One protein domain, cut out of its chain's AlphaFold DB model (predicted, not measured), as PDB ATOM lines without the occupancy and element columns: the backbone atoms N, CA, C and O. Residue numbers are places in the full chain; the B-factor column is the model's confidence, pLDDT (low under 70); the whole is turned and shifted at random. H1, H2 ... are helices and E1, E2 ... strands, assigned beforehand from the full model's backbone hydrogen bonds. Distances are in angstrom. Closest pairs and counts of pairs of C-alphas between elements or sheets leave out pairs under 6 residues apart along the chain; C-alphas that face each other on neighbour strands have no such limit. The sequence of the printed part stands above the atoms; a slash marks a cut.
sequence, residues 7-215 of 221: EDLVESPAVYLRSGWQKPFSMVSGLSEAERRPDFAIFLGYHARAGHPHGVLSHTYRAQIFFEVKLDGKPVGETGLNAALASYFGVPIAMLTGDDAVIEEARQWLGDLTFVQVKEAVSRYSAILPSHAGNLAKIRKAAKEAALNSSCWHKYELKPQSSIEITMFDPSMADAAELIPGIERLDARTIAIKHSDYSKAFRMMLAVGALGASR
ATOM      1  N   GLU A   7      26.824 -14.562 -26.205       87.94
ATOM      2  CA  GLU A   7      25.628 -15.355 -25.942       87.94
ATOM      3  C   GLU A   7      25.702 -16.790 -26.492       87.94
ATOM      4  O   GLU A   7      25.015 -17.664 -25.977       87.94
ATOM      5  N   ASP A   8      26.548 -17.035 -27.502       87.00
ATOM      6  CA  ASP A   8      26.751 -18.359 -28.107       87.00
ATOM      7  C   ASP A   8      27.998 -19.072 -27.533       87.00
ATOM      8  O   ASP A   8      28.286 -20.222 -27.879       87.00
ATOM      9  N   LEU A   9      28.787 -18.391 -26.692       81.31
ATOM     10  CA  LEU A   9      29.919 -18.995 -25.993       81.31
ATOM     11  C   LEU A   9      29.427 -19.758 -24.756       81.31
ATOM     12  O   LEU A   9      28.316 -19.548 -24.282       81.31
ATOM     13  N   VAL A  10      30.256 -20.679 -24.252       70.12
ATOM     14  CA  VAL A  10      29.938 -21.513 -23.080       70.12
ATOM     15  C   VAL A  10      29.365 -20.635 -21.962       70.12
ATOM     16  O   VAL A  10      30.005 -19.650 -21.608       70.12
ATOM     17  N   GLU A  11      28.240 -21.035 -21.352       72.94
ATOM     18  CA  GLU A  11      27.584 -20.350 -20.212       72.94
ATOM     19  C   GLU A  11      28.476 -20.215 -18.958       72.94
ATOM     20  O   GLU A  11      28.045 -19.776 -17.893       72.94
ATOM     21  N   SER A  12      29.741 -20.622 -19.057       80.69
ATOM     22  CA  SER A  12      30.705 -20.544 -17.982       80.69
ATOM     23  C   SER A  12      30.984 -19.079 -17.626       80.69
ATOM     24  O   SER A  12      31.494 -18.334 -18.468       80.69
ATOM     25  N   PRO A  13      30.784 -18.675 -16.358       81.75
ATOM     26  CA  PRO A  13      31.131 -17.331 -15.900       81.75
ATOM     27  C   PRO A  13      32.646 -17.057 -15.929       81.75
ATOM     28  O   PRO A  13      33.068 -15.929 -15.695       81.75
ATOM     29  N   ALA A  14      33.472 -18.073 -16.213       84.88
ATOM     30  CA  ALA A  14      34.922 -17.954 -16.339       84.88
ATOM     31  C   ALA A  14      35.384 -17.498 -17.738       84.88
ATOM     32  O   ALA A  14      36.572 -17.234 -17.934       84.88
ATOM     33  N   VAL A  15      34.482 -17.422 -18.724       89.00
ATOM     34  CA  VAL A  15      34.821 -17.018 -20.094       89.00
ATOM     35  C   VAL A  15      34.590 -15.521 -20.277       89.00
ATOM     36  O   VAL A  15      33.480 -15.017 -20.134       89.00
ATOM     37  N   TYR A  16      35.644 -14.814 -20.679       89.62
ATOM     38  CA  TYR A  16      35.591 -13.392 -21.008       89.62
ATOM     39  C   TYR A  16      35.860 -13.186 -22.498       89.62
ATOM     40  O   TYR A  16      36.867 -13.658 -23.029       89.62
ATOM     41  N   LEU A  17      34.994 -12.433 -23.181       91.19
ATOM     42  CA  LEU A  17      35.176 -12.095 -24.594       91.19
ATOM     43  C   LEU A  17      35.714 -10.674 -24.767       91.19
ATOM     44  O   LEU A  17      35.072  -9.693 -24.398       91.19
ATOM     45  N   ARG A  18      36.852 -10.552 -25.455       91.31
ATOM     46  CA  ARG A  18      37.383  -9.262 -25.912       91.31
ATOM     47  C   ARG A  18      36.930  -8.947 -27.342       91.31
ATOM     48  O   ARG A  18      37.637  -9.219 -28.319       91.31
ATOM     49  N   SER A  19      35.758  -8.334 -27.468       91.88
ATOM     50  CA  SER A  19      35.157  -7.954 -28.755       91.88
ATOM     51  C   SER A  19      35.453  -6.497 -29.134       91.88
ATOM     52  O   SER A  19      35.633  -5.647 -28.270       91.88
ATOM     53  N   GLY A  20      35.518  -6.195 -30.434       91.62
ATOM     54  CA  GLY A  20      35.698  -4.830 -30.944       91.62
ATOM     55  C   GLY A  20      37.006  -4.578 -31.699       91.62
ATOM     56  O   GLY A  20      37.909  -5.420 -31.749       91.62
ATOM     57  N   TRP A  21      37.064  -3.417 -32.354       86.06
ATOM     58  CA  TRP A  21      38.188  -2.949 -33.175       86.06
ATOM     59  C   TRP A  21      39.113  -2.010 -32.372       86.06
ATOM     60  O   TRP A  21      38.733  -1.585 -31.289       86.06
ATOM     61  N   GLN A  22      40.308  -1.692 -32.896       84.88
ATOM     62  CA  GLN A  22      41.270  -0.736 -32.303       84.88
ATOM     63  C   GLN A  22      41.842  -1.119 -30.926       84.88
ATOM     64  O   GLN A  22      42.224  -0.278 -30.118       84.88
ATOM     65  N   LYS A  23      41.979  -2.419 -30.675       92.62
ATOM     66  CA  LYS A  23      42.662  -2.914 -29.477       92.62
ATOM     67  C   LYS A  23      44.181  -2.678 -29.585       92.62
ATOM     68  O   LYS A  23      44.715  -2.955 -30.665       92.62
ATOM     69  N   PRO A  24      44.886  -2.260 -28.512       87.75
ATOM     70  CA  PRO A  24      46.303  -1.867 -28.562       87.75
ATOM     71  C   PRO A  24      47.253  -2.874 -29.222       87.75
ATOM     72  O   PRO A  24      48.211  -2.460 -29.865       87.75
ATOM     73  N   PHE A  25      46.968  -4.177 -29.122       95.50
ATOM     74  CA  PHE A  25      47.734  -5.230 -29.803       95.50
ATOM     75  C   PHE A  25      46.866  -6.170 -30.646       95.50
ATOM     76  O   PHE A  25      47.164  -7.353 -30.801       95.50
ATOM     77  N   SER A  26      45.771  -5.645 -31.203       95.88
ATOM     78  CA  SER A  26      44.942  -6.348 -32.185       95.88
ATOM     79  C   SER A  26      44.511  -7.753 -31.711       95.88
ATOM     80  O   SER A  26      43.734  -7.860 -30.756       95.88
ATOM     81  N   MET A  27      45.000  -8.817 -32.359       96.25
ATOM     82  CA  MET A  27      44.617 -10.218 -32.142       96.25
ATOM     83  C   MET A  27      45.000 -10.752 -30.758       96.25
ATOM     84  O   MET A  27      44.252 -11.542 -30.191       96.25
ATOM     85  N   VAL A  28      46.115 -10.283 -30.188       95.69
ATOM     86  CA  VAL A  28      46.656 -10.767 -28.903       95.69
ATOM     87  C   VAL A  28      46.619  -9.694 -27.808       95.69
ATOM     88  O   VAL A  28      47.399  -9.701 -26.863       95.69
ATOM     89  N   SER A  29      45.673  -8.756 -27.901       92.69
ATOM     90  CA  SER A  29      45.583  -7.604 -26.990       92.69
ATOM     91  C   SER A  29      45.377  -7.923 -25.508       92.69
ATOM     92  O   SER A  29      45.538  -7.014 -24.701       92.69
ATOM     93  N   GLY A  30      45.003  -9.149 -25.138       91.31
ATOM     94  CA  GLY A  30      44.896  -9.541 -23.729       91.31
ATOM     95  C   GLY A  30      46.245  -9.803 -23.050       91.31
ATOM     96  O   GLY A  30      46.319  -9.752 -21.831       91.31
ATOM     97  N   LEU A  31      47.319 -10.051 -23.811       94.00
ATOM     98  CA  LEU A  31      48.589 -10.535 -23.248       94.00
ATOM     99  C   LEU A  31      49.384  -9.462 -22.486       94.00
ATOM    100  O   LEU A  31      50.232  -9.790 -21.656       94.00
ATOM    101  N   SER A  32      49.104  -8.180 -22.735       89.00
ATOM    102  CA  SER A  32      49.781  -7.065 -22.067       89.00
ATOM    103  C   SER A  32      49.285  -6.798 -20.642       89.00
ATOM    104  O   SER A  32      49.936  -6.065 -19.902       89.00
ATOM    105  N   GLU A  33      48.134  -7.348 -20.249       88.81
ATOM    106  CA  GLU A  33      47.524  -7.115 -18.936       88.81
ATOM    107  C   GLU A  33      48.167  -8.035 -17.894       88.81
ATOM    108  O   GLU A  33      47.848  -9.217 -17.824       88.81
ATOM    109  N   ALA A  34      49.096  -7.501 -17.091       84.31
ATOM    110  CA  ALA A  34      49.888  -8.295 -16.147       84.31
ATOM    111  C   ALA A  34      49.029  -9.110 -15.162       84.31
ATOM    112  O   ALA A  34      49.317 -10.277 -14.927       84.31
ATOM    113  N   GLU A  35      47.944  -8.526 -14.649       86.31
ATOM    114  CA  GLU A  35      47.043  -9.161 -13.672       86.31
ATOM    115  C   GLU A  35      46.179 -10.286 -14.260       86.31
ATOM    116  O   GLU A  35      45.620 -11.092 -13.523       86.31
ATOM    117  N   ARG A  36      46.033 -10.330 -15.589       85.38
ATOM    118  CA  ARG A  36      45.191 -11.300 -16.312       85.38
ATOM    119  C   ARG A  36      45.979 -12.044 -17.385       85.38
ATOM    120  O   ARG A  36      45.405 -12.511 -18.370       85.38
ATOM    121  N   ARG A  37      47.302 -12.114 -17.225       92.44
ATOM    122  CA  ARG A  37      48.173 -12.770 -18.193       92.44
ATOM    123  C   ARG A  37      47.890 -14.275 -18.171       92.44
ATOM    124  O   ARG A  37      47.977 -14.872 -17.103       92.44
ATOM    125  N   PRO A  38      47.550 -14.886 -19.316       94.69
ATOM    126  CA  PRO A  38      47.284 -16.315 -19.358       94.69
ATOM    127  C   PRO A  38      48.589 -17.113 -19.278       94.69
ATOM    128  O   PRO A  38      49.639 -16.645 -19.726       94.69
ATOM    129  N   ASP A  39      48.496 -18.347 -18.786       95.50
ATOM    130  CA  ASP A  39      49.629 -19.279 -18.730       95.50
ATOM    131  C   ASP A  39      50.125 -19.683 -20.127       95.50
ATOM    132  O   ASP A  39      51.309 -19.955 -20.317       95.50
ATOM    133  N   PHE A  40      49.222 -19.703 -21.111       96.56
ATOM    134  CA  PHE A  40      49.495 -20.031 -22.508       96.56
ATOM    135  C   PHE A  40      48.423 -19.455 -23.443       96.56
ATOM    136  O   PHE A  40      47.343 -19.040 -23.017       96.56
ATOM    137  N   ALA A  41      48.702 -19.461 -24.745       97.38
ATOM    138  CA  ALA A  41      47.765 -19.066 -25.790       97.38
ATOM    139  C   ALA A  41      47.432 -20.227 -26.741       97.38
ATOM    140  O   ALA A  41      48.277 -21.067 -27.053       97.38
ATOM    141  N   ILE A  42      46.199 -20.234 -27.252       97.81
ATOM    142  CA  ILE A  42      45.761 -21.096 -28.358       97.81
ATOM    143  C   ILE A  42      45.416 -20.211 -29.554       97.81
ATOM    144  O   ILE A  42      44.601 -19.292 -29.450       97.81
ATOM    145  N   PHE A  43      46.019 -20.500 -30.703       98.25
ATOM    146  CA  PHE A  43      45.778 -19.814 -31.969       98.25
ATOM    147  C   PHE A  43      44.730 -20.578 -32.779       98.25
ATOM    148  O   PHE A  43      45.037 -21.509 -33.515       98.25
ATOM    149  N   LEU A  44      43.461 -20.213 -32.600       97.69
ATOM    150  CA  LEU A  44      42.328 -20.921 -33.195       97.69
ATOM    151  C   LEU A  44      41.924 -20.315 -34.549       97.69
ATOM    152  O   LEU A  44      41.593 -19.134 -34.621       97.69
ATOM    153  N   GLY A  45      41.882 -21.139 -35.599       97.38
ATOM    154  CA  GLY A  45      41.369 -20.764 -36.921       97.38
ATOM    155  C   GLY A  45      42.289 -19.833 -37.714       97.38
ATOM    156  O   GLY A  45      41.797 -18.989 -38.459       97.38
ATOM    157  N   TYR A  46      43.601 -19.972 -37.538       98.50
ATOM    158  CA  TYR A  46      44.612 -19.204 -38.259       98.50
ATOM    159  C   TYR A  46      44.712 -19.638 -39.733       98.50
ATOM    160  O   TYR A  46      44.194 -20.683 -40.140       98.50
ATOM    161  N   HIS A  47      45.370 -18.806 -40.538       98.50
ATOM    162  CA  HIS A  47      45.616 -19.019 -41.964       98.50
ATOM    163  C   HIS A  47      47.031 -18.580 -42.349       98.50
ATOM    164  O   HIS A  47      47.697 -17.859 -41.603       98.50
ATOM    165  N   ALA A  48      47.465 -19.006 -43.535       98.12
ATOM    166  CA  ALA A  48      48.795 -18.715 -44.043       98.12
ATOM    167  C   ALA A  48      49.023 -17.214 -44.305       98.12
ATOM    168  O   ALA A  48      48.070 -16.435 -44.474       98.12
ATOM    169  N   ARG A  49      50.297 -16.818 -44.356       98.12
ATOM    170  CA  ARG A  49      50.740 -15.432 -44.579       98.12
ATOM    171  C   ARG A  49      50.397 -14.898 -45.972       98.12
ATOM    172  O   ARG A  49      50.096 -15.655 -46.894       98.12
ATOM    173  N   ALA A  50      50.484 -13.580 -46.148       96.88
ATOM    174  CA  ALA A  50      50.352 -12.952 -47.464       96.88
ATOM    175  C   ALA A  50      51.388 -13.509 -48.457       96.88
ATOM    176  O   ALA A  50      52.545 -13.717 -48.106       96.88
ATOM    177  N   GLY A  51      50.958 -13.784 -49.690       90.56
ATOM    178  CA  GLY A  51      51.822 -14.371 -50.719       90.56
ATOM    179  C   GLY A  51      51.990 -15.894 -50.641       90.56
ATOM    180  O   GLY A  51      52.637 -16.459 -51.519       90.56
ATOM    181  N   HIS A  52      51.390 -16.587 -49.660       94.69
ATOM    182  CA  HIS A  52      51.391 -18.054 -49.661       94.69
ATOM    183  C   HIS A  52      50.617 -18.602 -50.879       94.69
ATOM    184  O   HIS A  52      49.473 -18.176 -51.092       94.69
ATOM    185  N   PRO A  53      51.179 -19.553 -51.655       90.56
ATOM    186  CA  PRO A  53      50.649 -19.929 -52.970       90.56
ATOM    187  C   PRO A  53      49.241 -20.537 -52.944       90.56
ATOM    188  O   PRO A  53      48.447 -20.279 -53.844       90.56
ATOM    189  N   HIS A  54      48.916 -21.326 -51.920       92.31
ATOM    190  CA  HIS A  54      47.652 -22.072 -51.852       92.31
ATOM    191  C   HIS A  54      46.870 -21.856 -50.552       92.31
ATOM    192  O   HIS A  54      45.740 -22.314 -50.460       92.31
ATOM    193  N   GLY A  55      47.415 -21.114 -49.579       95.75
ATOM    194  CA  GLY A  55      46.803 -20.982 -48.252       95.75
ATOM    195  C   GLY A  55      45.437 -20.292 -48.303       95.75
ATOM    196  O   GLY A  55      45.279 -19.247 -48.944       95.75
ATOM    197  N   VAL A  56      44.445 -20.859 -47.618       97.25
ATOM    198  CA  VAL A  56      43.057 -20.383 -47.672       97.25
ATOM    199  C   VAL A  56      42.967 -19.005 -47.029       97.25
ATOM    200  O   VAL A  56      43.245 -18.841 -45.844       97.25
ATOM    201  N   LEU A  57      42.511 -18.022 -47.803       96.62
ATOM    202  CA  LEU A  57      42.452 -16.606 -47.444       96.62
ATOM    203  C   LEU A  57      43.818 -16.035 -47.045       96.62
ATOM    204  O   LEU A  57      43.873 -15.143 -46.206       96.62
ATOM    205  N   SER A  58      44.908 -16.512 -47.648       97.31
ATOM    206  CA  SER A  58      46.272 -16.081 -47.328       97.31
ATOM    207  C   SER A  58      46.423 -14.550 -47.321       97.31
ATOM    208  O   SER A  58      46.164 -13.867 -48.321       97.31
ATOM    209  N   HIS A  59      46.781 -13.995 -46.161       98.06
ATOM    210  CA  HIS A  59      47.072 -12.574 -45.950       98.06
ATOM    211  C   HIS A  59      47.790 -12.347 -44.614       98.06
ATOM    212  O   HIS A  59      47.993 -13.265 -43.821       98.06
ATOM    213  N   THR A  60      48.201 -11.107 -44.355       98.25
ATOM    214  CA  THR A  60      48.794 -10.713 -43.074       98.25
ATOM    215  C   THR A  60      48.242  -9.358 -42.655       98.25
ATOM    216  O   THR A  60      48.522  -8.347 -43.293       98.25
ATOM    217  N   TYR A  61      47.415  -9.341 -41.609       96.25
ATOM    218  CA  TYR A  61      46.667  -8.210 -41.053       96.25
ATOM    219  C   TYR A  61      45.825  -7.422 -42.060       96.25
ATOM    220  O   TYR A  61      44.598  -7.509 -42.088       96.25
ATOM    221  N   ARG A  62      46.465  -6.560 -42.849       94.12
ATOM    222  CA  ARG A  62      45.814  -5.649 -43.789       94.12
ATOM    223  C   ARG A  62      46.026  -6.172 -45.203       94.12
ATOM    224  O   ARG A  62      46.907  -5.695 -45.901       94.12
ATOM    225  N   ALA A  63      45.188  -7.115 -45.630       92.00
ATOM    226  CA  ALA A  63      45.321  -7.823 -46.912       92.00
ATOM    227  C   ALA A  63      45.406  -6.931 -48.167       92.00
ATOM    228  O   ALA A  63      45.900  -7.379 -49.192       92.00
ATOM    229  N   GLN A  64      44.896  -5.700 -48.102       92.62
ATOM    230  CA  GLN A  64      44.941  -4.732 -49.205       92.62
ATOM    231  C   GLN A  64      46.161  -3.804 -49.152       92.62
ATOM    232  O   GLN A  64      46.392  -3.051 -50.087       92.62
ATOM    233  N   ILE A  65      46.901  -3.821 -48.041       95.31
ATOM    234  CA  ILE A  65      48.011  -2.902 -47.776       95.31
ATOM    235  C   ILE A  65      49.324  -3.675 -47.752       95.31
ATOM    236  O   ILE A  65      50.272  -3.286 -48.421       95.31
ATOM    237  N   PHE A  66      49.378  -4.782 -47.009       97.31
ATOM    238  CA  PHE A  66      50.582  -5.588 -46.838       97.31
ATOM    239  C   PHE A  66      50.624  -6.665 -47.917       97.31
ATOM    240  O   PHE A  66      49.842  -7.618 -47.885       97.31
ATOM    241  N   PHE A  67      51.536  -6.490 -48.870       97.25
ATOM    242  CA  PHE A  67      51.835  -7.478 -49.899       97.25
ATOM    243  C   PHE A  67      52.684  -8.617 -49.323       97.25
ATOM    244  O   PHE A  67      52.369  -9.788 -49.518       97.25
ATOM    245  N   GLU A  68      53.720  -8.269 -48.559       97.88
ATOM    246  CA  GLU A  68      54.586  -9.203 -47.839       97.88
ATOM    247  C   GLU A  68      54.994  -8.580 -46.499       97.88
ATOM    248  O   GLU A  68      55.156  -7.363 -46.392       97.88
ATOM    249  N   VAL A  69      55.167  -9.420 -45.476       98.56
ATOM    250  CA  VAL A  69      55.781  -9.028 -44.206       98.56
ATOM    251  C   VAL A  69      56.935  -9.977 -43.904       98.56
ATOM    252  O   VAL A  69      56.806 -11.192 -44.081       98.56
ATOM    253  N   LYS A  70      58.053  -9.437 -43.420       98.38
ATOM    254  CA  LYS A  70      59.176 -10.215 -42.888       98.38
ATOM    255  C   LYS A  70      59.460  -9.815 -41.447       98.38
ATOM    256  O   LYS A  70      59.372  -8.642 -41.096       98.38
ATOM    257  N   LEU A  71      59.829 -10.797 -40.632       98.00
ATOM    258  CA  LEU A  71      60.407 -10.587 -39.308       98.00
ATOM    259  C   LEU A  71      61.855 -11.069 -39.349       98.00
ATOM    260  O   LEU A  71      62.123 -12.229 -39.658       98.00
ATOM    261  N   ASP A  72      62.784 -10.160 -39.072       96.06
ATOM    262  CA  ASP A  72      64.225 -10.414 -39.056       96.06
ATOM    263  C   ASP A  72      64.741 -11.080 -40.347       96.06
ATOM    264  O   ASP A  72      65.537 -12.026 -40.306       96.06
ATOM    265  N   GLY A  73      64.251 -10.591 -41.493       96.06
ATOM    266  CA  GLY A  73      64.596 -11.059 -42.838       96.06
ATOM    267  C   GLY A  73      63.849 -12.312 -43.311       96.06
ATOM    268  O   GLY A  73      64.021 -12.723 -44.457       96.06
ATOM    269  N   LYS A  74      63.003 -12.929 -42.473       96.25
ATOM    270  CA  LYS A  74      62.242 -14.141 -42.824       96.25
ATOM    271  C   LYS A  74      60.763 -13.826 -43.090       96.25
ATOM    272  O   LYS A  74      60.153 -13.158 -42.255       96.25
ATOM    273  N   PRO A  75      60.155 -14.325 -44.188       97.25
ATOM    274  CA  PRO A  75      58.727 -14.148 -44.465       97.25
ATOM    275  C   PRO A  75      57.843 -14.642 -43.320       97.25
ATOM    276  O   PRO A  75      57.972 -15.785 -42.882       97.25
ATOM    277  N   VAL A  76      56.930 -13.794 -42.853       98.00
ATOM    278  CA  VAL A  76      56.144 -14.044 -41.642       98.00
ATOM    279  C   VAL A  76      54.670 -13.708 -41.854       98.00
ATOM    280  O   VAL A  76      54.321 -12.753 -42.543       98.00
ATOM    281  N   GLY A  77      53.796 -14.510 -41.250       98.25
ATOM    282  CA  GLY A  77      52.360 -14.247 -41.173       98.25
ATOM    283  C   GLY A  77      51.913 -13.787 -39.793       98.25
ATOM    284  O   GLY A  77      52.715 -13.543 -38.889       98.25
ATOM    285  N   GLU A  78      50.599 -13.746 -39.595       98.56
ATOM    286  CA  GLU A  78      50.005 -13.419 -38.295       98.56
ATOM    287  C   GLU A  78      50.439 -14.405 -37.206       98.56
ATOM    288  O   GLU A  78      50.662 -13.990 -36.073       98.56
ATOM    289  N   THR A  79      50.631 -15.686 -37.544       98.12
ATOM    290  CA  THR A  79      51.149 -16.705 -36.617       98.12
ATOM    291  C   THR A  79      52.472 -16.278 -35.989       98.12
ATOM    292  O   THR A  79      52.564 -16.190 -34.767       98.12
ATOM    293  N   GLY A  80      53.485 -15.972 -36.807       97.69
ATOM    294  CA  GLY A  80      54.810 -15.599 -36.308       97.69
ATOM    295  C   GLY A  80      54.805 -14.241 -35.605       97.69
ATOM    296  O   GLY A  80      55.346 -14.117 -34.510       97.69
ATOM    297  N   LEU A  81      54.113 -13.243 -36.168       98.44
ATOM    298  CA  LEU A  81      54.029 -11.902 -35.576       98.44
ATOM    299  C   LEU A  81      53.365 -11.917 -34.190       98.44
ATOM    300  O   LEU A  81      53.861 -11.271 -33.262       98.44
ATOM    301  N   ASN A  82      52.267 -12.667 -34.040       98.38
ATOM    302  CA  ASN A  82      51.567 -12.827 -32.766       98.38
ATOM    303  C   ASN A  82      52.347 -13.715 -31.790       98.38
ATOM    304  O   ASN A  82      52.339 -13.426 -30.597       98.38
ATOM    305  N   ALA A  83      53.027 -14.766 -32.261       97.69
ATOM    306  CA  ALA A  83      53.877 -15.614 -31.423       97.69
ATOM    307  C   ALA A  83      55.058 -14.838 -30.830       97.69
ATOM    308  O   ALA A  83      55.346 -14.945 -29.636       97.69
ATOM    309  N   ALA A  84      55.701 -14.006 -31.647       97.56
ATOM    310  CA  ALA A  84      56.731 -13.081 -31.213       97.56
ATOM    311  C   ALA A  84      56.187 -12.113 -30.151       97.56
ATOM    312  O   ALA A  84      56.781 -11.969 -29.084       97.56
ATOM    313  N   LEU A  85      54.996 -11.535 -30.358       97.75
ATOM    314  CA  LEU A  85      54.404 -10.631 -29.366       97.75
ATOM    315  C   LEU A  85      54.002 -11.351 -28.073       97.75
ATOM    316  O   LEU A  85      54.185 -10.813 -26.983       97.75
ATOM    317  N   ALA A  86      53.476 -12.570 -28.172       97.50
ATOM    318  CA  ALA A  86      53.169 -13.392 -27.010       97.50
ATOM    319  C   ALA A  86      54.437 -13.690 -26.199       97.50
ATOM    320  O   ALA A  86      54.444 -13.517 -24.981       97.50
ATOM    321  N   SER A  87      55.533 -14.012 -26.885       96.12
ATOM    322  CA  SER A  87      56.835 -14.288 -26.271       96.12
ATOM    323  C   SER A  87      57.442 -13.046 -25.619       96.12
ATOM    324  O   SER A  87      57.979 -13.158 -24.518       96.12
ATOM    325  N   TYR A  88      57.260 -11.856 -26.208       96.56
ATOM    326  CA  TYR A  88      57.602 -10.575 -25.571       96.56
ATOM    327  C   TYR A  88      56.897 -10.407 -24.215       96.56
ATOM    328  O   TYR A  88      57.503  -9.973 -23.238       96.56
ATOM    329  N   PHE A  89      55.626 -10.806 -24.124       96.56
ATOM    330  CA  PHE A  89      54.874 -10.820 -22.866       96.56
ATOM    331  C   PHE A  89      55.088 -12.096 -22.035       96.56
ATOM    332  O   PHE A  89      54.432 -12.286 -21.013       96.56
ATOM    333  N   GLY A  90      56.009 -12.980 -22.422       95.75
ATOM    334  CA  GLY A  90      56.323 -14.207 -21.693       95.75
ATOM    335  C   GLY A  90      55.248 -15.295 -21.763       95.75
ATOM    336  O   GLY A  90      55.322 -16.242 -20.979       95.75
ATOM    337  N   VAL A  91      54.291 -15.196 -22.688       97.31
ATOM    338  CA  VAL A  91      53.203 -16.164 -22.878       97.31
ATOM    339  C   VAL A  91      53.566 -17.134 -24.007       97.31
ATOM    340  O   VAL A  91      53.762 -16.693 -25.141       97.31
ATOM    341  N   PRO A  92      53.674 -18.446 -23.737       96.81
ATOM    342  CA  PRO A  92      53.906 -19.445 -24.767       96.81
ATOM    343  C   PRO A  92      52.636 -19.759 -25.565       96.81
ATOM    344  O   PRO A  92      51.512 -19.559 -25.103       96.81
ATOM    345  N   ILE A  93      52.815 -20.315 -26.758       97.88
ATOM    346  CA  ILE A  93      51.737 -20.886 -27.562       97.88
ATOM    347  C   ILE A  93      51.654 -22.381 -27.249       97.88
ATOM    348  O   ILE A  93      52.679 -23.056 -27.231       97.88
ATOM    349  N   ALA A  94      50.450 -22.896 -27.004       97.50
ATOM    350  CA  ALA A  94      50.209 -24.309 -26.688       97.50
ATOM    351  C   ALA A  94      49.607 -25.097 -27.859       97.50
ATOM    352  O   ALA A  94      49.801 -26.307 -27.966       97.50
ATOM    353  N   MET A  95      48.868 -24.415 -28.737       98.25
ATOM    354  CA  MET A  95      48.175 -25.050 -29.852       98.25
ATOM    355  C   MET A  95      47.867 -24.052 -30.965       98.25
ATOM    356  O   MET A  95      47.567 -22.887 -30.694       98.25
ATOM    357  N   LEU A  96      47.872 -24.531 -32.208       98.50
ATOM    358  CA  LEU A  96      47.396 -23.793 -33.375       98.50
ATOM    359  C   LEU A  96      46.450 -24.653 -34.216       98.50
ATOM    360  O   LEU A  96      46.690 -25.843 -34.427       98.50
ATOM    361  N   THR A  97      45.378 -24.049 -34.727       98.69
ATOM    362  CA  THR A  97      44.474 -24.688 -35.692       98.69
ATOM    363  C   THR A  97      44.337 -23.855 -36.954       98.69
ATOM    364  O   THR A  97      44.320 -22.626 -36.889       98.69
ATOM    365  N   GLY A  98      44.213 -24.521 -38.098       98.38
ATOM    366  CA  GLY A  98      44.123 -23.866 -39.400       98.38
ATOM    367  C   GLY A  98      44.110 -24.857 -40.561       98.38
ATOM    368  O   GLY A  98      43.730 -26.017 -40.383       98.38
ATOM    369  N   ASP A  99      44.476 -24.387 -41.751       98.44
ATOM    370  CA  ASP A  99      44.791 -25.270 -42.874       98.44
ATOM    371  C   ASP A  99      46.186 -25.903 -42.745       98.44
ATOM    372  O   ASP A  99      46.971 -25.573 -41.856       98.44
ATOM    373  N   ASP A 100      46.472 -26.855 -43.622       98.00
ATOM    374  CA  ASP A 100      47.793 -27.451 -43.829       98.00
ATOM    375  C   ASP A 100      48.870 -26.385 -44.077       98.00
ATOM    376  O   ASP A 100      49.913 -26.419 -43.426       98.00
ATOM    377  N   ALA A 101      48.574 -25.383 -44.912       98.00
ATOM    378  CA  ALA A 101      49.495 -24.294 -45.223       98.00
ATOM    379  C   ALA A 101      49.966 -23.535 -43.968       98.00
ATOM    380  O   ALA A 101      51.166 -23.428 -43.726       98.00
ATOM    381  N   VAL A 102      49.056 -23.033 -43.119       98.44
ATOM    382  CA  VAL A 102      49.487 -22.311 -41.907       98.44
ATOM    383  C   VAL A 102      50.210 -23.212 -40.910       98.44
ATOM    384  O   VAL A 102      51.040 -22.723 -40.149       98.44
ATOM    385  N   ILE A 103      49.914 -24.513 -40.891       97.94
ATOM    386  CA  ILE A 103      50.605 -25.468 -40.020       97.94
ATOM    387  C   ILE A 103      52.048 -25.661 -40.485       97.94
ATOM    388  O   ILE A 103      52.954 -25.640 -39.653       97.94
ATOM    389  N   GLU A 104      52.275 -25.800 -41.791       96.12
ATOM    390  CA  GLU A 104      53.622 -25.855 -42.362       96.12
ATOM    391  C   GLU A 104      54.415 -24.588 -42.018       96.12
ATOM    392  O   GLU A 104      55.533 -24.674 -41.505       96.12
ATOM    393  N   GLU A 105      53.815 -23.409 -42.209       95.31
ATOM    394  CA  GLU A 105      54.438 -22.140 -41.829       95.31
ATOM    395  C   GLU A 105      54.744 -22.087 -40.333       95.31
ATOM    396  O   GLU A 105      55.846 -21.722 -39.927       95.31
ATOM    397  N   ALA A 106      53.774 -22.453 -39.497       96.38
ATOM    398  CA  ALA A 106      53.894 -22.357 -38.054       96.38
ATOM    399  C   ALA A 106      55.027 -23.230 -37.509       96.38
ATOM    400  O   ALA A 106      55.709 -22.791 -36.589       96.38
ATOM    401  N   ARG A 107      55.289 -24.406 -38.094       95.25
ATOM    402  CA  ARG A 107      56.424 -25.264 -37.705       95.25
ATOM    403  C   ARG A 107      57.772 -24.564 -37.839       95.25
ATOM    404  O   ARG A 107      58.651 -24.771 -37.010       95.25
ATOM    405  N   GLN A 108      57.928 -23.693 -38.836       92.00
ATOM    406  CA  GLN A 108      59.170 -22.941 -39.050       92.00
ATOM    407  C   GLN A 108      59.418 -21.885 -37.961       92.00
ATOM    408  O   GLN A 108      60.559 -21.480 -37.744       92.00
ATOM    409  N   TRP A 109      58.354 -21.439 -37.286       92.56
ATOM    410  CA  TRP A 109      58.394 -20.389 -36.264       92.56
ATOM    411  C   TRP A 109      58.251 -20.920 -34.834       92.56
ATOM    412  O   TRP A 109      58.766 -20.304 -33.908       92.56
ATOM    413  N   LEU A 110      57.526 -22.021 -34.645       93.38
ATOM    414  CA  LEU A 110      57.105 -22.537 -33.340       93.38
ATOM    415  C   LEU A 110      57.560 -23.982 -33.079       93.38
ATOM    416  O   LEU A 110      57.196 -24.555 -32.054       93.38
ATOM    417  N   GLY A 111      58.319 -24.585 -34.001       90.50
ATOM    418  CA  GLY A 111      58.746 -25.979 -33.902       90.50
ATOM    419  C   GLY A 111      57.566 -26.952 -33.846       90.50
ATOM    420  O   GLY A 111      56.527 -26.740 -34.478       90.50
ATOM    421  N   ASP A 112      57.727 -28.026 -33.073       86.88
ATOM    422  CA  ASP A 112      56.696 -29.048 -32.883       86.88
ATOM    423  C   ASP A 112      55.710 -28.667 -31.770       86.88
ATOM    424  O   ASP A 112      55.780 -29.130 -30.632       86.88
ATOM    425  N   LEU A 113      54.767 -27.801 -32.137       91.31
ATOM    426  CA  LEU A 113      53.583 -27.448 -31.357       91.31
ATOM    427  C   LEU A 113      52.443 -28.458 -31.594       91.31
ATOM    428  O   LEU A 113      52.406 -29.173 -32.598       91.31
ATOM    429  N   THR A 114      51.434 -28.463 -30.721       96.06
ATOM    430  CA  THR A 114      50.157 -29.124 -31.024       96.06
ATOM    431  C   THR A 114      49.450 -28.417 -32.186       96.06
ATOM    432  O   THR A 114      48.872 -27.339 -32.026       96.06
ATOM    433  N   PHE A 115      49.456 -29.038 -33.364       97.69
ATOM    434  CA  PHE A 115      48.769 -28.541 -34.556       97.69
ATOM    435  C   PHE A 115      47.505 -29.347 -34.853       97.69
ATOM    436  O   PHE A 115      47.530 -30.577 -34.862       97.69
ATOM    437  N   VAL A 116      46.403 -28.658 -35.159       98.31
ATOM    438  CA  VAL A 116      45.157 -29.297 -35.606       98.31
ATOM    439  C   VAL A 116      44.759 -28.754 -36.968       98.31
ATOM    440  O   VAL A 116      44.241 -27.641 -37.083       98.31
ATOM    441  N   GLN A 117      44.959 -29.572 -37.999       98.25
ATOM    442  CA  GLN A 117      44.456 -29.279 -39.335       98.25
ATOM    443  C   GLN A 117      42.935 -29.450 -39.356       98.25
ATOM    444  O   GLN A 117      42.411 -30.535 -39.080       98.25
ATOM    445  N   VAL A 118      42.225 -28.370 -39.676       98.31
ATOM    446  CA  VAL A 118      40.751 -28.330 -39.720       98.31
ATOM    447  C   VAL A 118      40.203 -28.196 -41.137       98.31
ATOM    448  O   VAL A 118      38.995 -28.288 -41.338       98.31
ATOM    449  N   LYS A 119      41.071 -27.968 -42.120       98.06
ATOM    450  CA  LYS A 119      40.753 -27.909 -43.548       98.06
ATOM    451  C   LYS A 119      42.020 -28.186 -44.357       98.06
ATOM    452  O   LYS A 119      43.119 -28.034 -43.830       98.06
ATOM    453  N   GLU A 120      41.864 -28.602 -45.600       98.25
ATOM    454  CA  GLU A 120      42.962 -28.730 -46.562       98.25
ATOM    455  C   GLU A 120      42.804 -27.652 -47.632       98.25
ATOM    456  O   GLU A 120      41.705 -27.433 -48.150       98.25
ATOM    457  N   ALA A 121      43.879 -26.929 -47.908       97.88
ATOM    458  CA  ALA A 121      43.905 -25.806 -48.817       97.88
ATOM    459  C   ALA A 121      43.994 -26.287 -50.272       97.88
ATOM    460  O   ALA A 121      44.916 -26.999 -50.648       97.88
ATOM    461  N   VAL A 122      43.046 -25.863 -51.112       97.19
ATOM    462  CA  VAL A 122      43.076 -26.139 -52.561       97.19
ATOM    463  C   VAL A 122      43.555 -24.902 -53.319       97.19
ATOM    464  O   VAL A 122      44.359 -24.982 -54.243       97.19
ATOM    465  N   SER A 123      43.068 -23.728 -52.920       95.69
ATOM    466  CA  SER A 123      43.528 -22.434 -53.414       95.69
ATOM    467  C   SER A 123      43.220 -21.348 -52.388       95.69
ATOM    468  O   SER A 123      42.538 -21.595 -51.390       95.69
ATOM    469  N   ARG A 124      43.607 -20.098 -52.677       95.00
ATOM    470  CA  ARG A 124      43.299 -18.949 -51.810       95.00
ATOM    471  C   ARG A 124      41.821 -18.847 -51.415       95.00
ATOM    472  O   ARG A 124      41.516 -18.319 -50.350       95.00
ATOM    473  N   TYR A 125      40.900 -19.341 -52.237       96.56
ATOM    474  CA  TYR A 125      39.460 -19.228 -51.989       96.56
ATOM    475  C   TYR A 125      38.722 -20.568 -51.964       96.56
ATOM    476  O   TYR A 125      37.494 -20.579 -51.995       96.56
ATOM    477  N   SER A 126      39.431 -21.696 -51.910       97.38
ATOM    478  CA  SER A 126      38.794 -23.016 -51.893       97.38
ATOM    479  C   SER A 126      39.539 -23.994 -50.993       97.38
ATOM    480  O   SER A 126      40.757 -23.912 -50.834       97.38
ATOM    481  N   ALA A 127      38.788 -24.900 -50.374       98.06
ATOM    482  CA  ALA A 127      39.308 -25.845 -49.398       98.06
ATOM    483  C   ALA A 127      38.481 -27.132 -49.384       98.06
ATOM    484  O   ALA A 127      37.267 -27.091 -49.605       98.06
ATOM    485  N   ILE A 128      39.119 -28.247 -49.037       98.19
ATOM    486  CA  ILE A 128      38.430 -29.477 -48.643       98.19
ATOM    487  C   ILE A 128      38.148 -29.385 -47.142       98.19
ATOM    488  O   ILE A 128      39.039 -29.120 -46.330       98.19
ATOM    489  N   LEU A 129      36.882 -29.577 -46.772       97.62
ATOM    490  CA  LEU A 129      36.404 -29.402 -45.404       97.62
ATOM    491  C   LEU A 129      36.010 -30.756 -44.796       97.62
ATOM    492  O   LEU A 129      35.035 -31.365 -45.242       97.62
ATOM    493  N   PRO A 130      36.713 -31.224 -43.750       96.31
ATOM    494  CA  PRO A 130      36.221 -32.295 -42.897       96.31
ATOM    495  C   PRO A 130      34.881 -31.929 -42.241       96.31
ATOM    496  O   PRO A 130      34.531 -30.755 -42.099       96.31
ATOM    497  N   SER A 131      34.142 -32.941 -41.777       97.50
ATOM    498  CA  SER A 131      32.860 -32.718 -41.102       97.50
ATOM    499  C   SER A 131      33.015 -31.842 -39.854       97.50
ATOM    500  O   SER A 131      33.983 -31.960 -39.096       97.50
ATOM    501  N   HIS A 132      32.018 -30.991 -39.598       95.44
ATOM    502  CA  HIS A 132      32.013 -30.106 -38.431       95.44
ATOM    503  C   HIS A 132      32.181 -30.884 -37.115       95.44
ATOM    504  O   HIS A 132      33.018 -30.529 -36.288       95.44
ATOM    505  N   ALA A 133      31.441 -31.986 -36.945       97.56
ATOM    506  CA  ALA A 133      31.539 -32.837 -35.761       97.56
ATOM    507  C   ALA A 133      32.944 -33.446 -35.595       97.56
ATOM    508  O   ALA A 133      33.479 -33.465 -34.485       97.56
ATOM    509  N   GLY A 134      33.566 -33.883 -36.696       97.12
ATOM    510  CA  GLY A 134      34.928 -34.413 -36.688       97.12
ATOM    511  C   GLY A 134      35.958 -33.358 -36.284       97.12
ATOM    512  O   GLY A 134      36.788 -33.608 -35.411       97.12
ATOM    513  N   ASN A 135      35.872 -32.156 -36.858       97.75
ATOM    514  CA  ASN A 135      36.741 -31.039 -36.486       97.75
ATOM    515  C   ASN A 135      36.555 -30.628 -35.022       97.75
ATOM    516  O   ASN A 135      37.540 -30.462 -34.306       97.75
ATOM    517  N   LEU A 136      35.313 -30.531 -34.545       96.56
ATOM    518  CA  LEU A 136      35.030 -30.182 -33.155       96.56
ATOM    519  C   LEU A 136      35.624 -31.206 -32.176       96.56
ATOM    520  O   LEU A 136      36.223 -30.817 -31.174       96.56
ATOM    521  N   ALA A 137      35.502 -32.504 -32.473       97.69
ATOM    522  CA  ALA A 137      36.094 -33.562 -31.658       97.69
ATOM    523  C   ALA A 137      37.630 -33.469 -31.617       97.69
ATOM    524  O   ALA A 137      38.214 -33.522 -30.533       97.69
ATOM    525  N   LYS A 138      38.278 -33.259 -32.774       97.81
ATOM    526  CA  LYS A 138      39.737 -33.070 -32.873       97.81
ATOM    527  C   LYS A 138      40.211 -31.863 -32.064       97.81
ATOM    528  O   LYS A 138      41.125 -31.997 -31.255       97.81
ATOM    529  N   ILE A 139      39.564 -30.709 -32.241       98.19
ATOM    530  CA  ILE A 139      39.912 -29.462 -31.543       98.19
ATOM    531  C   ILE A 139      39.749 -29.633 -30.032       98.19
ATOM    532  O   ILE A 139      40.651 -29.269 -29.287       98.19
ATOM    533  N   ARG A 140      38.635 -30.217 -29.564       97.19
ATOM    534  CA  ARG A 140      38.404 -30.450 -28.127       97.19
ATOM    535  C   ARG A 140      39.464 -31.357 -27.512       97.19
ATOM    536  O   ARG A 140      39.967 -31.045 -26.434       97.19
ATOM    537  N   LYS A 141      39.797 -32.465 -28.184       97.88
ATOM    538  CA  LYS A 141      40.829 -33.400 -27.722       97.88
ATOM    539  C   LYS A 141      42.184 -32.696 -27.609       97.88
ATOM    540  O   LYS A 141      42.762 -32.681 -26.526       97.88
ATOM    541  N   ALA A 142      42.625 -32.052 -28.687       97.69
ATOM    542  CA  ALA A 142      43.914 -31.370 -28.735       97.69
ATOM    543  C   ALA A 142      44.006 -30.209 -27.734       97.69
ATOM    544  O   ALA A 142      45.022 -30.062 -27.070       97.69
ATOM    545  N   ALA A 143      42.938 -29.421 -27.564       97.06
ATOM    546  CA  ALA A 143      42.922 -28.326 -26.596       97.06
ATOM    547  C   ALA A 143      43.045 -28.836 -25.153       97.06
ATOM    548  O   ALA A 143      43.761 -28.240 -24.353       97.06
ATOM    549  N   LYS A 144      42.388 -29.959 -24.826       96.38
ATOM    550  CA  LYS A 144      42.527 -30.610 -23.518       96.38
ATOM    551  C   LYS A 144      43.953 -31.120 -23.299       96.38
ATOM    552  O   LYS A 144      44.516 -30.889 -22.238       96.38
ATOM    553  N   GLU A 145      44.526 -31.807 -24.284       95.50
ATOM    554  CA  GLU A 145      45.895 -32.335 -24.208       95.50
ATOM    555  C   GLU A 145      46.923 -31.206 -24.071       95.50
ATOM    556  O   GLU A 145      47.754 -31.249 -23.167       95.50
ATOM    557  N   ALA A 146      46.803 -30.156 -24.885       95.38
ATOM    558  CA  ALA A 146      47.665 -28.982 -24.827       95.38
ATOM    559  C   ALA A 146      47.558 -28.255 -23.478       95.38
ATOM    560  O   ALA A 146      48.574 -27.840 -22.934       95.38
ATOM    561  N   ALA A 147      46.361 -28.131 -22.898       95.06
ATOM    562  CA  ALA A 147      46.187 -27.498 -21.590       95.06
ATOM    563  C   ALA A 147      46.794 -28.315 -20.434       95.06
ATOM    564  O   ALA A 147      47.235 -27.737 -19.444       95.06
ATOM    565  N   LEU A 148      46.809 -29.648 -20.546       94.75
ATOM    566  CA  LEU A 148      47.324 -30.546 -19.507       94.75
ATOM    567  C   LEU A 148      48.827 -30.821 -19.622       94.75
ATOM    568  O   LEU A 148      49.416 -31.322 -18.667       94.75
ATOM    569  N   ASN A 149      49.444 -30.518 -20.765       91.44
ATOM    570  CA  ASN A 149      50.852 -30.789 -21.003       91.44
ATOM    571  C   ASN A 149      51.627 -29.520 -21.381       91.44
ATOM    572  O   ASN A 149      51.732 -29.163 -22.552       91.44
ATOM    573  N   SER A 150      52.249 -28.877 -20.394       92.25
ATOM    574  CA  SER A 150      53.091 -27.702 -20.640       92.25
ATOM    575  C   SER A 150      54.394 -28.006 -21.379       92.25
ATOM    576  O   SER A 150      55.023 -27.085 -21.900       92.25
ATOM    577  N   SER A 151      54.794 -29.280 -21.501       89.00
ATOM    578  CA  SER A 151      56.019 -29.659 -22.215       89.00
ATOM    579  C   SER A 151      55.940 -29.406 -23.722       89.00
ATOM    580  O   SER A 151      56.974 -29.373 -24.381       89.00
ATOM    581  N   CYS A 152      54.731 -29.265 -24.280       84.69
ATOM    582  CA  CYS A 152      54.521 -28.966 -25.698       84.69
ATOM    583  C   CYS A 152      54.271 -27.474 -25.967       84.69
ATOM    584  O   CYS A 152      53.875 -27.109 -27.073       84.69
ATOM    585  N   TRP A 153      54.432 -26.610 -24.960       95.06
ATOM    586  CA  TRP A 153      54.260 -25.168 -25.106       95.06
ATOM    587  C   TRP A 153      55.541 -24.532 -25.635       95.06
ATOM    588  O   TRP A 153      56.635 -24.818 -25.153       95.06
ATOM    589  N   HIS A 154      55.406 -23.621 -26.595       94.62
ATOM    590  CA  HIS A 154      56.546 -23.016 -27.269       94.62
ATOM    591  C   HIS A 154      56.532 -21.490 -27.176       94.62
ATOM    592  O   HIS A 154      55.500 -20.848 -27.377       94.62
ATOM    593  N   LYS A 155      57.697 -20.899 -26.896       94.19
ATOM    594  CA  LYS A 155      57.937 -19.454 -27.005       94.19
ATOM    595  C   LYS A 155      58.847 -19.210 -28.192       94.19
ATOM    596  O   LYS A 155      59.878 -19.859 -28.311       94.19
ATOM    597  N   TYR A 156      58.475 -18.252 -29.026       93.56
ATOM    598  CA  TYR A 156      59.349 -17.767 -30.079       93.56
ATOM    599  C   TYR A 156      60.550 -17.038 -29.467       93.56
ATOM    600  O   TYR A 156      60.397 -16.188 -28.585       93.56
ATOM    601  N   GLU A 157      61.743 -17.346 -29.962       90.81
ATOM    602  CA  GLU A 157      62.968 -16.672 -29.554       90.81
ATOM    603  C   GLU A 157      63.101 -15.328 -30.284       90.81
ATOM    604  O   GLU A 157      63.524 -15.243 -31.439       90.81
ATOM    605  N   LEU A 158      62.698 -14.253 -29.605       89.81
ATOM    606  CA  LEU A 158      62.843 -12.890 -30.107       89.81
ATOM    607  C   LEU A 158      64.311 -12.462 -30.141       89.81
ATOM    608  O   LEU A 158      65.020 -12.552 -29.139       89.81
ATOM    609  N   LYS A 159      64.737 -11.877 -31.264       89.88
ATOM    610  CA  LYS A 159      66.030 -11.192 -31.328       89.88
ATOM    611  C   LYS A 159      66.015  -9.919 -30.465       89.88
ATOM    612  O   LYS A 159      64.985  -9.244 -30.423       89.88
ATOM    613  N   PRO A 160      67.155  -9.524 -29.857       85.44
ATOM    614  CA  PRO A 160      67.256  -8.309 -29.036       85.44
ATOM    615  C   PRO A 160      66.837  -7.016 -29.751       85.44
ATOM    616  O   PRO A 160      66.366  -6.073 -29.121       85.44
ATOM    617  N   GLN A 161      67.018  -6.972 -31.071       90.31
ATOM    618  CA  GLN A 161      66.522  -5.911 -31.932       90.31
ATOM    619  C   GLN A 161      65.772  -6.555 -33.089       90.31
ATOM    620  O   GLN A 161      66.383  -7.162 -33.967       90.31
ATOM    621  N   SER A 162      64.449  -6.434 -33.064       92.94
ATOM    622  CA  SER A 162      63.605  -6.973 -34.122       92.94
ATOM    623  C   SER A 162      63.475  -5.977 -35.272       92.94
ATOM    624  O   SER A 162      63.379  -4.764 -35.051       92.94
ATOM    625  N   SER A 163      63.434  -6.502 -36.493       97.06
ATOM    626  CA  SER A 163      63.148  -5.760 -37.720       97.06
ATOM    627  C   SER A 163      61.885  -6.316 -38.365       97.06
ATOM    628  O   SER A 163      61.863  -7.476 -38.777       97.06
ATOM    629  N   ILE A 164      60.832  -5.501 -38.447       98.38
ATOM    630  CA  ILE A 164      59.632  -5.820 -39.226       98.38
ATOM    631  C   ILE A 164      59.739  -5.083 -40.554       98.38
ATOM    632  O   ILE A 164      59.676  -3.855 -40.585       98.38
ATOM    633  N   GLU A 165      59.882  -5.828 -41.642       98.62
ATOM    634  CA  GLU A 165      59.858  -5.279 -42.996       98.62
ATOM    635  C   GLU A 165      58.481  -5.509 -43.606       98.62
ATOM    636  O   GLU A 165      57.900  -6.587 -43.460       98.62
ATOM    637  N   ILE A 166      57.946  -4.493 -44.276       98.56
ATOM    638  CA  ILE A 166      56.615  -4.533 -44.875       98.56
ATOM    639  C   ILE A 166      56.733  -4.039 -46.308       98.56
ATOM    640  O   ILE A 166      56.985  -2.855 -46.533       98.56
ATOM    641  N   THR A 167      56.505  -4.931 -47.266       98.44
ATOM    642  CA  THR A 167      56.309  -4.559 -48.667       98.44
ATOM    643  C   THR A 167      54.833  -4.258 -48.879       98.44
ATOM    644  O   THR A 167      53.966  -5.080 -48.564       98.44
ATOM    645  N   MET A 168      54.535  -3.071 -49.397       96.50
ATOM    646  CA  MET A 168      53.170  -2.612 -49.656       96.50
ATOM    647  C   MET A 168      52.786  -2.799 -51.125       96.50
ATOM    648  O   MET A 168      53.646  -2.965 -51.991       96.50
ATOM    649  N   PHE A 169      51.487  -2.775 -51.422       94.00
ATOM    650  CA  PHE A 169      51.016  -2.891 -52.807       94.00
ATOM    651  C   PHE A 169      51.379  -1.672 -53.660       94.00
ATOM    652  O   PHE A 169      51.752  -1.836 -54.826       94.00
ATOM    653  N   ASP A 170      51.323  -0.482 -53.066       92.25
ATOM    654  CA  ASP A 170      51.476   0.794 -53.757       92.25
ATOM    655  C   ASP A 170      52.529   1.693 -53.074       92.25
ATOM    656  O   ASP A 170      52.561   1.747 -51.839       92.25
ATOM    657  N   PRO A 171      53.384   2.410 -53.834       95.19
ATOM    658  CA  PRO A 171      54.380   3.320 -53.269       95.19
ATOM    659  C   PRO A 171      53.807   4.394 -52.338       95.19
ATOM    660  O   PRO A 171      54.441   4.705 -51.330       95.19
ATOM    661  N   SER A 172      52.597   4.902 -52.610       94.69
ATOM    662  CA  SER A 172      51.965   5.953 -51.799       94.69
ATOM    663  C   SER A 172      51.627   5.482 -50.384       94.69
ATOM    664  O   SER A 172      51.634   6.274 -49.436       94.69
ATOM    665  N   MET A 173      51.373   4.180 -50.199       95.81
ATOM    666  CA  MET A 173      51.175   3.593 -48.872       95.81
ATOM    667  C   MET A 173      52.469   3.652 -48.061       95.81
ATOM    668  O   MET A 173      52.432   3.934 -46.862       95.81
ATOM    669  N   ALA A 174      53.608   3.432 -48.718       96.31
ATOM    670  CA  ALA A 174      54.906   3.520 -48.077       96.31
ATOM    671  C   ALA A 174      55.296   4.990 -47.807       96.31
ATOM    672  O   ALA A 174      55.844   5.263 -46.742       96.31
ATOM    673  N   ASP A 175      54.885   5.952 -48.651       95.94
ATOM    674  CA  ASP A 175      55.065   7.394 -48.388       95.94
ATOM    675  C   ASP A 175      54.275   7.812 -47.139       95.94
ATOM    676  O   ASP A 175      54.716   8.617 -46.321       95.94
ATOM    677  N   ALA A 176      53.082   7.234 -46.958       96.12
ATOM    678  CA  ALA A 176      52.280   7.448 -45.761       96.12
ATOM    679  C   ALA A 176      52.943   6.879 -44.506       96.12
ATOM    680  O   ALA A 176      52.834   7.479 -43.440       96.12
ATOM    681  N   ALA A 177      53.590   5.717 -44.620       96.88
ATOM    682  CA  ALA A 177      54.271   5.079 -43.506       96.88
ATOM    683  C   ALA A 177      55.455   5.922 -43.010       96.88
ATOM    684  O   ALA A 177      55.605   6.080 -41.802       96.88
ATOM    685  N   GLU A 178      56.230   6.530 -43.912       96.00
ATOM    686  CA  GLU A 178      57.371   7.398 -43.572       96.00
ATOM    687  C   GLU A 178      56.998   8.648 -42.760       96.00
ATOM    688  O   GLU A 178      57.863   9.269 -42.144       96.00
ATOM    689  N   LEU A 179      55.708   8.990 -42.663       96.31
ATOM    690  CA  LEU A 179      55.236  10.017 -41.730       96.31
ATOM    691  C   LEU A 179      55.460   9.637 -40.258       96.31
ATOM    692  O   LEU A 179      55.421  10.510 -39.391       96.31
ATOM    693  N   ILE A 180      55.658   8.351 -39.954       97.19
ATOM    694  CA  ILE A 180      56.006   7.880 -38.614       97.19
ATOM    695  C   ILE A 180      57.530   7.999 -38.436       97.19
ATOM    696  O   ILE A 180      58.276   7.296 -39.122       97.19
ATOM    697  N   PRO A 181      58.019   8.809 -37.476       96.25
ATOM    698  CA  PRO A 181      59.449   8.923 -37.216       96.25
ATOM    699  C   PRO A 181      60.105   7.571 -36.908       96.25
ATOM    700  O   PRO A 181      59.585   6.779 -36.119       96.25
ATOM    701  N   GLY A 182      61.275   7.336 -37.506       94.62
ATOM    702  CA  GLY A 182      62.065   6.118 -37.314       94.62
ATOM    703  C   GLY A 182      61.720   4.960 -38.256       94.62
ATOM    704  O   GLY A 182      62.370   3.920 -38.170       94.62
ATOM    705  N   ILE A 183      60.739   5.120 -39.150       97.62
ATOM    706  CA  ILE A 183      60.546   4.194 -40.271       97.62
ATOM    707  C   ILE A 183      61.611   4.455 -41.336       97.62
ATOM    708  O   ILE A 183      61.879   5.599 -41.692       97.62
ATOM    709  N   GLU A 184      62.218   3.382 -41.834       97.69
ATOM    710  CA  GLU A 184      63.227   3.417 -42.893       97.69
ATOM    711  C   GLU A 184      62.619   2.873 -44.187       97.69
ATOM    712  O   GLU A 184      62.091   1.760 -44.199       97.69
ATOM    713  N   ARG A 185      62.698   3.620 -45.287       98.06
ATOM    714  CA  ARG A 185      62.322   3.113 -46.608       98.06
ATOM    715  C   ARG A 185      63.484   2.357 -47.243       98.06
ATOM    716  O   ARG A 185      64.568   2.906 -47.411       98.06
ATOM    717  N   LEU A 186      63.233   1.103 -47.611       98.25
ATOM    718  CA  LEU A 186      64.231   0.218 -48.216       98.25
ATOM    719  C   LEU A 186      64.188   0.251 -49.748       98.25
ATOM    720  O   LEU A 186      65.223   0.125 -50.396       98.25
ATOM    721  N   ASP A 187      62.996   0.411 -50.329       98.00
ATOM    722  CA  ASP A 187      62.800   0.504 -51.776       98.00
ATOM    723  C   ASP A 187      61.506   1.274 -52.133       98.00
ATOM    724  O   ASP A 187      60.913   1.968 -51.304       98.00
ATOM    725  N   ALA A 188      61.048   1.168 -53.384       97.31
ATOM    726  CA  ALA A 188      59.846   1.841 -53.880       97.31
ATOM    727  C   ALA A 188      58.549   1.503 -53.115       97.31
ATOM    728  O   ALA A 188      57.601   2.286 -53.174       97.31
ATOM    729  N   ARG A 189      58.470   0.375 -52.400       97.31
ATOM    730  CA  ARG A 189      57.263  -0.066 -51.673       97.31
ATOM    731  C   ARG A 189      57.538  -0.738 -50.326       97.31
ATOM    732  O   ARG A 189      56.584  -1.042 -49.610       97.31
ATOM    733  N   THR A 190      58.795  -0.993 -49.982       98.56
ATOM    734  CA  THR A 190      59.182  -1.684 -48.751       98.56
ATOM    735  C   THR A 190      59.699  -0.705 -47.709       98.56
ATOM    736  O   THR A 190      60.581   0.108 -47.990       98.56
ATOM    737  N   ILE A 191      59.180  -0.822 -46.487       98.62
ATOM    738  CA  ILE A 191      59.683  -0.113 -45.306       98.62
ATOM    739  C   ILE A 191      60.182  -1.097 -44.251       98.62
ATOM    740  O   ILE A 191      59.766  -2.256 -44.236       98.62
ATOM    741  N   ALA A 192      61.025  -0.622 -43.339       98.50
ATOM    742  CA  ALA A 192      61.492  -1.341 -42.166       98.50
ATOM    743  C   ALA A 192      61.154  -0.581 -40.879       98.50
ATOM    744  O   ALA A 192      61.337   0.633 -40.766       98.50
ATOM    745  N   ILE A 193      60.694  -1.334 -39.882       98.31
ATOM    746  CA  ILE A 193      60.468  -0.893 -38.508       98.31
ATOM    747  C   ILE A 193      61.467  -1.640 -37.632       98.31
ATOM    748  O   ILE A 193      61.320  -2.841 -37.398       98.31
ATOM    749  N   LYS A 194      62.476  -0.927 -37.131       96.62
ATOM    750  CA  LYS A 194      63.508  -1.482 -36.247       96.62
ATOM    751  C   LYS A 194      63.318  -0.937 -34.839       96.62
ATOM    752  O   LYS A 194      63.328   0.274 -34.636       96.62
ATOM    753  N   HIS A 195      63.152  -1.819 -33.857       96.06
ATOM    754  CA  HIS A 195      63.000  -1.406 -32.461       96.06
ATOM    755  C   HIS A 195      63.435  -2.528 -31.501       96.06
ATOM    756  O   HIS A 195      63.254  -3.707 -31.797       96.06
ATOM    757  N   SER A 196      63.998  -2.175 -30.341       95.06
ATOM    758  CA  SER A 196      64.400  -3.141 -29.298       95.06
ATOM    759  C   SER A 196      63.213  -3.674 -28.484       95.06
ATOM    760  O   SER A 196      63.149  -4.840 -28.122       95.06
ATOM    761  N   ASP A 197      62.225  -2.822 -28.221       95.94
ATOM    762  CA  ASP A 197      60.912  -3.214 -27.691       95.94
ATOM    763  C   ASP A 197      59.977  -3.652 -28.835       95.94
ATOM    764  O   ASP A 197      59.460  -2.820 -29.592       95.94
ATOM    765  N   TYR A 198      59.745  -4.963 -28.940       97.19
ATOM    766  CA  TYR A 198      58.891  -5.561 -29.970       97.19
ATOM    767  C   TYR A 198      57.429  -5.089 -29.888       97.19
ATOM    768  O   TYR A 198      56.759  -4.950 -30.912       97.19
ATOM    769  N   SER A 199      56.920  -4.758 -28.695       96.38
ATOM    770  CA  SER A 199      55.552  -4.239 -28.542       96.38
ATOM    771  C   SER A 199      55.373  -2.866 -29.197       96.38
ATOM    772  O   SER A 199      54.282  -2.528 -29.672       96.38
ATOM    773  N   LYS A 200      56.433  -2.049 -29.240       96.50
ATOM    774  CA  LYS A 200      56.438  -0.774 -29.970       96.50
ATOM    775  C   LYS A 200      56.516  -1.013 -31.475       96.50
ATOM    776  O   LYS A 200      55.668  -0.470 -32.181       96.50
ATOM    777  N   ALA A 201      57.418  -1.882 -31.944       96.94
ATOM    778  CA  ALA A 201      57.497  -2.254 -33.363       96.94
ATOM    779  C   ALA A 201      56.152  -2.779 -33.895       96.94
ATOM    780  O   ALA A 201      55.658  -2.328 -34.927       96.94
ATOM    781  N   PHE A 202      55.500  -3.666 -33.143       97.38
ATOM    782  CA  PHE A 202      54.202  -4.225 -33.512       97.38
ATOM    783  C   PHE A 202      53.100  -3.157 -33.586       97.38
ATOM    784  O   PHE A 202      52.302  -3.143 -34.522       97.38
ATOM    785  N   ARG A 203      53.048  -2.218 -32.632       96.62
ATOM    786  CA  ARG A 203      52.086  -1.101 -32.682       96.62
ATOM    787  C   ARG A 203      52.362  -0.150 -33.844       96.62
ATOM    788  O   ARG A 203      51.408   0.310 -34.468       96.62
ATOM    789  N   MET A 204      53.632   0.101 -34.166       97.00
ATOM    790  CA  MET A 204      54.010   0.857 -35.361       97.00
ATOM    791  C   MET A 204      53.533   0.147 -36.631       97.00
ATOM    792  O   MET A 204      52.926   0.796 -37.472       97.00
ATOM    793  N   MET A 205      53.678  -1.181 -36.739       97.75
ATOM    794  CA  MET A 205      53.123  -1.958 -37.860       97.75
ATOM    795  C   MET A 205      51.600  -1.774 -37.976       97.75
ATOM    796  O   MET A 205      51.082  -1.545 -39.070       97.75
ATOM    797  N   LEU A 206      50.859  -1.825 -36.860       96.88
ATOM    798  CA  LEU A 206      49.413  -1.566 -36.878       96.88
ATOM    799  C   LEU A 206      49.084  -0.139 -37.353       96.88
ATOM    800  O   LEU A 206      48.119   0.043 -38.102       96.88
ATOM    801  N   ALA A 207      49.878   0.855 -36.940       96.44
ATOM    802  CA  ALA A 207      49.731   2.246 -37.363       96.44
ATOM    803  C   ALA A 207      50.037   2.427 -38.859       96.44
ATOM    804  O   ALA A 207      49.238   3.042 -39.561       96.44
ATOM    805  N   VAL A 208      51.109   1.810 -39.368       96.81
ATOM    806  CA  VAL A 208      51.433   1.756 -40.806       96.81
ATOM    807  C   VAL A 208      50.258   1.189 -41.596       96.81
ATOM    808  O   VAL A 208      49.820   1.792 -42.570       96.81
ATOM    809  N   GLY A 209      49.666   0.085 -41.135       95.38
ATOM    810  CA  GLY A 209      48.487  -0.491 -41.781       95.38
ATOM    811  C   GLY A 209      47.254   0.424 -41.765       95.38
ATOM    812  O   GLY A 209      46.389   0.295 -42.628       95.38
ATOM    813  N   ALA A 210      47.136   1.334 -40.794       94.19
ATOM    814  CA  ALA A 210      46.071   2.336 -40.755       94.19
ATOM    815  C   ALA A 210      46.359   3.533 -41.679       94.19
ATOM    816  O   ALA A 210      45.443   3.996 -42.354       94.19
ATOM    817  N   LEU A 211      47.612   3.994 -41.745       95.19
ATOM    818  CA  LEU A 211      48.041   5.069 -42.644       95.19
ATOM    819  C   LEU A 211      47.993   4.637 -44.108       95.19
ATOM    820  O   LEU A 211      47.467   5.371 -44.933       95.19
ATOM    821  N   GLY A 212      48.442   3.427 -44.441       93.75
ATOM    822  CA  GLY A 212      48.317   2.904 -45.803       93.75
ATOM    823  C   GLY A 212      46.857   2.853 -46.267       93.75
ATOM    824  O   GLY A 212      46.550   3.197 -47.402       93.75
ATOM    825  N   ALA A 213      45.922   2.529 -45.365       90.31
ATOM    826  CA  ALA A 213      44.494   2.514 -45.679       90.31
ATOM    827  C   ALA A 213      43.891   3.909 -45.949       90.31
ATOM    828  O   ALA A 213      42.808   3.985 -46.530       90.31
ATOM    829  N   SER A 214      44.558   5.002 -45.552       89.94
ATOM    830  CA  SER A 214      44.118   6.364 -45.886       89.94
ATOM    831  C   SER A 214      44.528   6.795 -47.297       89.94
ATOM    832  O   SER A 214      44.026   7.802 -47.791       89.94
ATOM    833  N   ARG A 215      45.391   6.026 -47.975       86.50
ATOM    834  CA  ARG A 215      45.905   6.309 -49.323       86.50
ATOM    835  C   ARG A 215      45.109   5.624 -50.427       86.50
ATOM    836  O   ARG A 215      45.683   5.091 -51.367       86.50
TER     837      ARG A 215
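AT A GLANCE: This is residues 7 to 215 of the 221 residues of the protein "D-aminopeptidase" of bacterium ADurb.Bin425 (UniProt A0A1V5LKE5). Two lobes stand side by side, each built on a four-stranded sheet, with H1 between them and on both sheets. In one lobe H2 and H3 cover opposite faces of the curled sheet E1 E3 E4 E5; in the other, H4 and H5 cover one face of the sheet E2 E6 E8 E7. The first sheet, in that order, is mixed, and the second, in that order, is all antiparallel. The printed part has 209 residues with five named helices and eight named strands, in the order E1 E2 H1 E3 H2 E4 E5 H3 E6 H4 E7 E8 H5, and its class is mixed, helices and strands. It is compact, with a radius of gyration of the C-alphas of 17.5 A and spans of 48 by 42 by 34 A, while residues 10 to 16 stick out.

HOW THE PARTS SIT: E1, residues 41 to 46, is the parallel neighbour of E3, residues 93 to 99, with N 43 and O 95 at 2.8 A, within hydrogen-bond range. E3 is parallel to E4, residues 114 to 123, with N 116 and O 96 at 2.9 A. E4 bends by 60 degrees at residue 118, and its pairing is staggered: residues 114 to 119 pair with E3, and residues 120 to 123 pair with E5, residues 126 to 128. E4 and E5 are an antiparallel hairpin, with N 128 and O 120 at 2.9 A. H2, residues 100 to 110, is on this sheet, and the C-alphas of Asp 100 and Glu 120 are the closest of H2 and E4, 5.7 A apart. E3, H2 and E4 form a strand-helix-strand unit, two parallel neighbour strands joined through a helix, with a right-handed crossover. H3, residues 132 to 148, is on the opposite face from H2, at a height over the sheet of 9.0 A; it lies over E3 and E4 and runs along the strands. H1, residues 78 to 88, touches H2 at a shallow tilt of 25 degrees, the same way, and the closest C-alphas are those of Gly 80 and Trp 109, 6.0 A apart. Helices on both faces make three layers, H1 and H2 on one face and H3 on the other. In the second sheet E2, residues 66 to 71, is antiparallel to E6, residues 162 to 168, with N 167 and O 68 at 2.9 A. E6 is antiparallel to E8, residues 190 to 195, with N 193 and O 164 at 2.8 A. E7, residues 183 to 185, and E8 are a hairpin, with N 192 and O 184 at 2.7 A. H5, residues 198 to 212, is on this sheet at a height of 8.9 A, over E6 and E8. H4, residues 171 to 177, is on the same face, over E8 at a height of 7.6 A. Helices on one face, H1, H4 and H5, make two layers. E6, H4 and E7 form a split strand-helix-strand unit, with E8 between its two strands, and its crossover is right-handed. H5 touches H4 with residues 208 to 212 alone, opposite ways at a steep tilt of 48 degrees; the closest C-alphas, those of Met 173 and Gly 212, are 4.2 A apart. H5 touches H1 with residues 198 to 202 alone, opposite ways at 36 degrees, only just a steep tilt; the closest C-alphas are those of Leu 85 and Ser 199, 6.5 A apart. In H1, H3, H4 and H5 every O i to N i+4 pair is within hydrogen-bond range, and in H2 5 of 7 are.

IN THESE COORDINATES: E1 begins at C-alpha 41, (47.765, -19.066, -25.790). Among the longer elements, H3 and E4 each measure 24.3 A from first to last C-alpha, H5 20.8 A and E6 19.2 A. H3 begins at C-alpha 132, (32.013, -30.106, -38.431), and H5 ends at C-alpha 212, (48.317, 2.904, -45.803).

THE WHOLE: The C-alphas farthest apart, those of Glu 11 and Asp 187, are 51.7 A apart. The printed part has no cut. The links E1 to E2, 19 residues, and H3 to E6, 13 residues, are long. The mean pLDDT of the printed part is 94.9, and no printed residue is under 70.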